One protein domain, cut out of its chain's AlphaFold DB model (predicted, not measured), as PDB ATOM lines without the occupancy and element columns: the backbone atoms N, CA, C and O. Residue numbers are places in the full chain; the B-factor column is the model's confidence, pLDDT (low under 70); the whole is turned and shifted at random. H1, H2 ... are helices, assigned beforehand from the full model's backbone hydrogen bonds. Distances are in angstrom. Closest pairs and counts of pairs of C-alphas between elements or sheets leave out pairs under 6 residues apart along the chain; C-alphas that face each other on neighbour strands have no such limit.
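Overview. This is residues 11 to 58 of the 298 residues of the protein "Type 4b pilus protein PilO2" of Herbaspirillum sp. AP21 (UniProt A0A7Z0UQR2). There is little regular structure: two helices at opposite ends of an elongated, loose shape, joined by a long, looping stretch with no named element. H1 is the larger end; H2 and the tail after it stick out at the other with residues 47 to 58. The printed part has 48 residues, 19 of them in the named helices H1 and H2, with no named strand: all helix. It is loose, with a radius of gyration of the C-alphas of 13.5 A, and spans 34 by 22 by 21 A.

Along the chain. H1, residues 11 to 23, starts with C-alpha 11 at (-24.804, -55.612, -28.199) and measures 18.6 A. H2, residues 46 to 51, measures 8.6 A and ends with C-alpha 51 at (-37.559, -41.683, -49.461).

Arrangement. H1 and H2 are apart. Between them, residues 31 to 32 pair with residues 41 to 42, parallel. In both helices every O i to N i+4 pair is within hydrogen-bond range.

Size, cuts and confidence. The C-alphas of Gly 26 and Ala 55, the two farthest apart, are 35.9 A apart. The printed part has no cut. The link from H1 to H2, 22 residues, is long. No printed residue is under 70 in pLDDT.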
ATOM      1  N   ASP A  11     -25.353 -55.794 -29.550       90.19
ATOM      2  CA  ASP A  11     -24.804 -55.612 -28.199       90.19
ATOM      3  C   ASP A  11     -24.198 -54.216 -28.003       90.19
ATOM      4  O   ASP A  11     -24.477 -53.544 -27.011       90.19
ATOM      5  N   VAL A  12     -23.421 -53.739 -28.985       90.25
ATOM      6  CA  VAL A  12     -22.788 -52.409 -28.950       90.25
ATOM      7  C   VAL A  12     -23.848 -51.310 -28.985       90.25
ATOM      8  O   VAL A  12     -23.746 -50.316 -28.263       90.25
ATOM      9  N   VAL A  13     -24.883 -51.479 -29.810       89.56
ATOM     10  CA  VAL A  13     -25.993 -50.522 -29.895       89.56
ATOM     11  C   VAL A  13     -26.807 -50.519 -28.594       89.56
ATOM     12  O   VAL A  13     -27.119 -49.444 -28.081       89.56
ATOM     13  N   ALA A  14     -27.093 -51.688 -28.015       89.19
ATOM     14  CA  ALA A  14     -27.835 -51.821 -26.761       89.19
ATOM     15  C   ALA A  14     -27.083 -51.208 -25.567       89.19
ATOM     16  O   ALA A  14     -27.680 -50.483 -24.768       89.19
ATOM     17  N   GLU A  15     -25.768 -51.425 -25.464       90.06
ATOM     18  CA  GLU A  15     -24.913 -50.802 -24.445       90.06
ATOM     19  C   GLU A  15     -24.956 -49.266 -24.539       90.06
ATOM     20  O   GLU A  15     -25.152 -48.559 -23.540       90.06
ATOM     21  N   ARG A  16     -24.833 -48.729 -25.759       88.88
ATOM     22  CA  ARG A  16     -24.878 -47.280 -26.011       88.88
ATOM     23  C   ARG A  16     -26.244 -46.681 -25.717       88.88
ATOM     24  O   ARG A  16     -26.319 -45.596 -25.138       88.88
ATOM     25  N   LEU A  17     -27.312 -47.391 -26.063       88.19
ATOM     26  CA  LEU A  17     -28.678 -46.970 -25.785       88.19
ATOM     27  C   LEU A  17     -28.971 -46.966 -24.277       88.19
ATOM     28  O   LEU A  17     -29.534 -45.997 -23.775       88.19
ATOM     29  N   ASN A  18     -28.509 -47.971 -23.528       88.62
ATOM     30  CA  ASN A  18     -28.600 -47.973 -22.063       88.62
ATOM     31  C   ASN A  18     -27.836 -46.800 -21.434       88.62
ATOM     32  O   ASN A  18     -28.356 -46.134 -20.539       88.62
ATOM     33  N   THR A  19     -26.643 -46.492 -21.948       88.19
ATOM     34  CA  THR A  19     -25.863 -45.325 -21.505       88.19
ATOM     35  C   THR A  19     -26.625 -44.019 -21.757       88.19
ATOM     36  O   THR A  19     -26.664 -43.147 -20.891       88.19
ATOM     37  N   PHE A  20     -27.279 -43.883 -22.919       87.31
ATOM     38  CA  PHE A  20     -28.121 -42.723 -23.227       87.31
ATOM     39  C   PHE A  20     -29.277 -42.576 -22.235       87.31
ATOM     40  O   PHE A  20     -29.522 -41.484 -21.731       87.31
ATOM     41  N   LEU A  21     -29.976 -43.675 -21.942       86.69
ATOM     42  CA  LEU A  21     -31.135 -43.672 -21.050       86.69
ATOM     43  C   LEU A  21     -30.763 -43.294 -19.612       86.69
ATOM     44  O   LEU A  21     -31.530 -42.591 -18.965       86.69
ATOM     45  N   GLN A  22     -29.581 -43.700 -19.136       87.12
ATOM     46  CA  GLN A  22     -29.056 -43.281 -17.831       87.12
ATOM     47  C   GLN A  22     -28.699 -41.786 -17.790       87.12
ATOM     48  O   GLN A  22     -28.815 -41.153 -16.747       87.12
ATOM     49  N   LEU A  23     -28.270 -41.212 -18.918       85.00
ATOM     50  CA  LEU A  23     -27.931 -39.787 -19.037       85.00
ATOM     51  C   LEU A  23     -29.156 -38.887 -19.232       85.00
ATOM     52  O   LEU A  23     -29.108 -37.705 -18.901       85.00
ATOM     53  N   ALA A  24     -30.244 -39.421 -19.784       81.56
ATOM     54  CA  ALA A  24     -31.471 -38.690 -20.098       81.56
ATOM     55  C   ALA A  24     -32.375 -38.433 -18.870       81.56
ATOM     56  O   ALA A  24     -33.567 -38.163 -19.044       81.56
ATOM     57  N   ASP A  25     -31.809 -38.533 -17.662       71.06
ATOM     58  CA  ASP A  25     -32.458 -38.617 -16.351       71.06
ATOM     59  C   ASP A  25     -33.744 -37.766 -16.252       71.06
ATOM     60  O   ASP A  25     -33.723 -36.535 -16.334       71.06
ATOM     61  N   GLY A  26     -34.891 -38.445 -16.144       70.19
ATOM     62  CA  GLY A  26     -36.219 -37.833 -16.001       70.19
ATOM     63  C   GLY A  26     -36.970 -37.452 -17.287       70.19
ATOM     64  O   GLY A  26     -38.125 -37.037 -17.192       70.19
ATOM     65  N   SER A  27     -36.389 -37.600 -18.483       76.25
ATOM     66  CA  SER A  27     -37.096 -37.329 -19.749       76.25
ATOM     67  C   SER A  27     -37.690 -38.597 -20.377       76.25
ATOM     68  O   SER A  27     -37.055 -39.648 -20.446       76.25
ATOM     69  N   THR A  28     -38.937 -38.518 -20.854       79.94
ATOM     70  CA  THR A  28     -39.577 -39.621 -21.587       79.94
ATOM     71  C   THR A  28     -38.983 -39.706 -22.990       79.94
ATOM     72  O   THR A  28     -39.309 -38.896 -23.860       79.94
ATOM     73  N   VAL A  29     -38.100 -40.678 -23.218       83.75
ATOM     74  CA  VAL A  29     -37.492 -40.929 -24.531       83.75
ATOM     75  C   VAL A  29     -38.407 -41.834 -25.356       83.75
ATOM     76  O   VAL A  29     -38.632 -42.987 -24.991       83.75
ATOM     77  N   ARG A  30     -38.911 -41.327 -26.489       86.31
ATOM     78  CA  ARG A  30     -39.613 -42.144 -27.492       86.31
ATOM     79  C   ARG A  30     -38.587 -42.998 -28.236       86.31
ATOM     80  O   ARG A  30     -37.606 -42.465 -28.753       86.31
ATOM     81  N   ARG A  31     -38.800 -44.314 -28.262       86.38
ATOM     82  CA  ARG A  31     -37.907 -45.284 -28.905       86.38
ATOM     83  C   ARG A  31     -38.540 -45.723 -30.208       86.38
ATOM     84  O   ARG A  31     -39.682 -46.166 -30.204       86.38
ATOM     85  N   LEU A  32     -37.801 -45.584 -31.297       88.00
ATOM     86  CA  LEU A  32     -38.290 -45.915 -32.619       88.00
ATOM     87  C   LEU A  32     -37.290 -46.840 -33.315       88.00
ATOM     88  O   LEU A  32     -36.085 -46.581 -33.254       88.00
ATOM     89  N   GLY A  33     -37.765 -47.905 -33.956       85.56
ATOM     90  CA  GLY A  33     -36.889 -48.827 -34.674       85.56
ATOM     91  C   GLY A  33     -37.565 -50.105 -35.151       85.56
ATOM     92  O   GLY A  33     -38.678 -50.416 -34.754       85.56
ATOM     93  N   ALA A  34     -36.870 -50.856 -36.011       82.44
ATOM     94  CA  ALA A  34     -37.378 -52.121 -36.559       82.44
ATOM     95  C   ALA A  34     -37.127 -53.340 -35.650       82.44
ATOM     96  O   ALA A  34     -37.685 -54.406 -35.880       82.44
ATOM     97  N   VAL A  35     -36.257 -53.211 -34.642       82.56
ATOM     98  CA  VAL A  35     -35.891 -54.308 -33.736       82.56
ATOM     99  C   VAL A  35     -36.130 -53.865 -32.301       82.56
ATOM    100  O   VAL A  35     -35.619 -52.826 -31.873       82.56
ATOM    101  N   ASP A  36     -36.880 -54.667 -31.548       81.88
ATOM    102  CA  ASP A  36     -37.141 -54.408 -30.136       81.88
ATOM    103  C   ASP A  36     -35.959 -54.862 -29.265       81.88
ATOM    104  O   ASP A  36     -35.858 -56.018 -28.861       81.88
ATOM    105  N   LEU A  37     -35.023 -53.944 -29.011       79.56
ATOM    106  CA  LEU A  37     -33.808 -54.224 -28.233       79.56
ATOM    107  C   LEU A  37     -33.972 -54.002 -26.719       79.56
ATOM    108  O   LEU A  37     -33.196 -54.551 -25.943       79.56
ATOM    109  N   LEU A  38     -34.926 -53.169 -26.279       73.56
ATOM    110  CA  LEU A  38     -35.057 -52.738 -24.871       73.56
ATOM    111  C   LEU A  38     -36.517 -52.572 -24.398       73.56
ATOM    112  O   LEU A  38     -36.751 -52.005 -23.324       73.56
ATOM    113  N   GLY A  39     -37.498 -53.016 -25.184       79.00
ATOM    114  CA  GLY A  39     -38.924 -52.854 -24.917       79.00
ATOM    115  C   GLY A  39     -39.458 -51.463 -25.276       79.00
ATOM    116  O   GLY A  39     -38.737 -50.457 -25.224       79.00
ATOM    117  N   ASN A  40     -40.762 -51.397 -25.570       82.31
ATOM    118  CA  ASN A  40     -41.505 -50.172 -25.909       82.31
ATOM    119  C   ASN A  40     -40.956 -49.430 -27.142       82.31
ATOM    120  O   ASN A  40     -40.896 -48.198 -27.151       82.31
ATOM    121  N   VAL A  41     -40.513 -50.178 -28.156       84.75
ATOM    122  CA  VAL A  41     -40.096 -49.626 -29.449       84.75
ATOM    123  C   VAL A  41     -41.314 -49.509 -30.356       84.75
ATOM    124  O   VAL A  41     -42.059 -50.467 -30.539       84.75
ATOM    125  N   GLU A  42     -41.524 -48.323 -30.911       87.75
ATOM    126  CA  GLU A  42     -42.498 -48.119 -31.974       87.75
ATOM    127  C   GLU A  42     -41.852 -48.456 -33.318       87.75
ATOM    128  O   GLU A  42     -40.761 -47.973 -33.645       87.75
ATOM    129  N   GLU A  43     -42.529 -49.309 -34.079       86.19
ATOM    130  CA  GLU A  43     -42.079 -49.733 -35.395       86.19
ATOM    131  C   GLU A  43     -42.154 -48.555 -36.374       86.19
ATOM    132  O   GLU A  43     -43.190 -47.899 -36.497       86.19
ATOM    133  N   ILE A  44     -41.040 -48.271 -37.054       85.38
ATOM    134  CA  ILE A  44     -41.008 -47.316 -38.165       85.38
ATOM    135  C   ILE A  44     -40.769 -48.072 -39.463       85.38
ATOM    136  O   ILE A  44     -39.848 -48.886 -39.554       85.38
ATOM    137  N   ASP A  45     -41.533 -47.699 -40.484       86.12
ATOM    138  CA  ASP A  45     -41.211 -47.986 -41.871       86.12
ATOM    139  C   ASP A  45     -40.014 -47.135 -42.334       86.12
ATOM    140  O   ASP A  45     -40.117 -45.927 -42.576       86.12
ATOM    141  N   TRP A  46     -38.848 -47.771 -42.416       82.75
ATOM    142  CA  TRP A  46     -37.616 -47.120 -42.854       82.75
ATOM    143  C   TRP A  46     -37.649 -46.716 -44.327       82.75
ATOM    144  O   TRP A  46     -36.924 -45.792 -44.690       82.75
ATOM    145  N   GLU A  47     -38.474 -47.351 -45.163       84.75
ATOM    146  CA  GLU A  47     -38.589 -46.993 -46.580       84.75
ATOM    147  C   GLU A  47     -39.193 -45.592 -46.714       84.75
ATOM    148  O   GLU A  47     -38.622 -44.733 -47.385       84.75
ATOM    149  N   LEU A  48     -40.251 -45.308 -45.948       85.00
ATOM    150  CA  LEU A  48     -40.878 -43.986 -45.895       85.00
ATOM    151  C   LEU A  48     -39.926 -42.894 -45.375       85.00
ATOM    152  O   LEU A  48     -39.958 -41.757 -45.844       85.00
ATOM    153  N   VAL A  49     -39.068 -43.219 -44.402       82.56
ATOM    154  CA  VAL A  49     -38.094 -42.264 -43.840       82.56
ATOM    155  C   VAL A  49     -36.944 -41.994 -44.810       82.56
ATOM    156  O   VAL A  49     -36.439 -40.871 -44.863       82.56
ATOM    157  N   LEU A  50     -36.511 -43.010 -45.560       82.12
ATOM    158  CA  LEU A  50     -35.396 -42.902 -46.499       82.12
ATOM    159  C   LEU A  50     -35.794 -42.219 -47.815       82.12
ATOM    160  O   LEU A  50     -34.959 -41.517 -48.388       82.12
ATOM    161  N   ASP A  51     -37.048 -42.352 -48.254       81.62
ATOM    162  CA  ASP A  51     -37.559 -41.683 -49.461       81.62
ATOM    163  C   ASP A  51     -37.611 -40.150 -49.324       81.62
ATOM    164  O   ASP A  51     -37.426 -39.426 -50.303       81.62
ATOM    165  N   GLU A  52     -37.760 -39.631 -48.102       79.56
ATOM    166  CA  GLU A  52     -37.778 -38.187 -47.817       79.56
ATOM    167  C   GLU A  52     -36.357 -37.592 -47.632       79.56
ATOM    168  O   GLU A  52     -36.187 -36.408 -47.316       79.56
ATOM    169  N   VAL A  53     -35.285 -38.381 -47.812       78.88
ATOM    170  CA  VAL A  53     -33.904 -37.915 -47.585       78.88
ATOM    171  C   VAL A  53     -33.448 -36.973 -48.706       78.88
ATOM    172  O   VAL A  53     -32.935 -37.373 -49.751       78.88
ATOM    173  N   ASP A  54     -33.580 -35.671 -48.447       79.00
ATOM    174  CA  ASP A  54     -33.130 -34.593 -49.331       79.00
ATOM    175  C   ASP A  54     -31.596 -34.625 -49.544       79.00
ATOM    176  O   ASP A  54     -30.801 -34.995 -48.672       79.00
ATOM    177  N   ALA A  55     -31.133 -34.125 -50.693       74.62
ATOM    178  CA  ALA A  55     -29.717 -34.010 -51.054       74.62
ATOM    179  C   ALA A  55     -28.889 -33.185 -50.046       74.62
ATOM    180  O   ALA A  55     -27.656 -33.245 -50.052       74.62
ATOM    181  N   LYS A  56     -29.551 -32.433 -49.156       74.50
ATOM    182  CA  LYS A  56     -28.943 -31.710 -48.030       74.50
ATOM    183  C   LYS A  56     -28.283 -32.620 -46.989       74.50
ATOM    184  O   LYS A  56     -27.390 -32.145 -46.292       74.50
ATOM    185  N   VAL A  57     -28.692 -33.888 -46.892       77.19
ATOM    186  CA  VAL A  57     -28.159 -34.864 -45.922       77.19
ATOM    187  C   VAL A  57     -26.841 -35.491 -46.410       77.19
ATOM    188  O   VAL A  57     -26.108 -36.112 -45.644       77.19
ATOM    189  N   ARG A  58     -26.468 -35.276 -47.681       77.25
ATOM    190  CA  ARG A  58     -25.194 -35.764 -48.221       77.25
ATOM    191  C   ARG A  58     -24.016 -35.029 -47.583       77.25
ATOM    192  O   ARG A  58     -23.952 -33.798 -47.587       77.25
TER     193      ARG A  58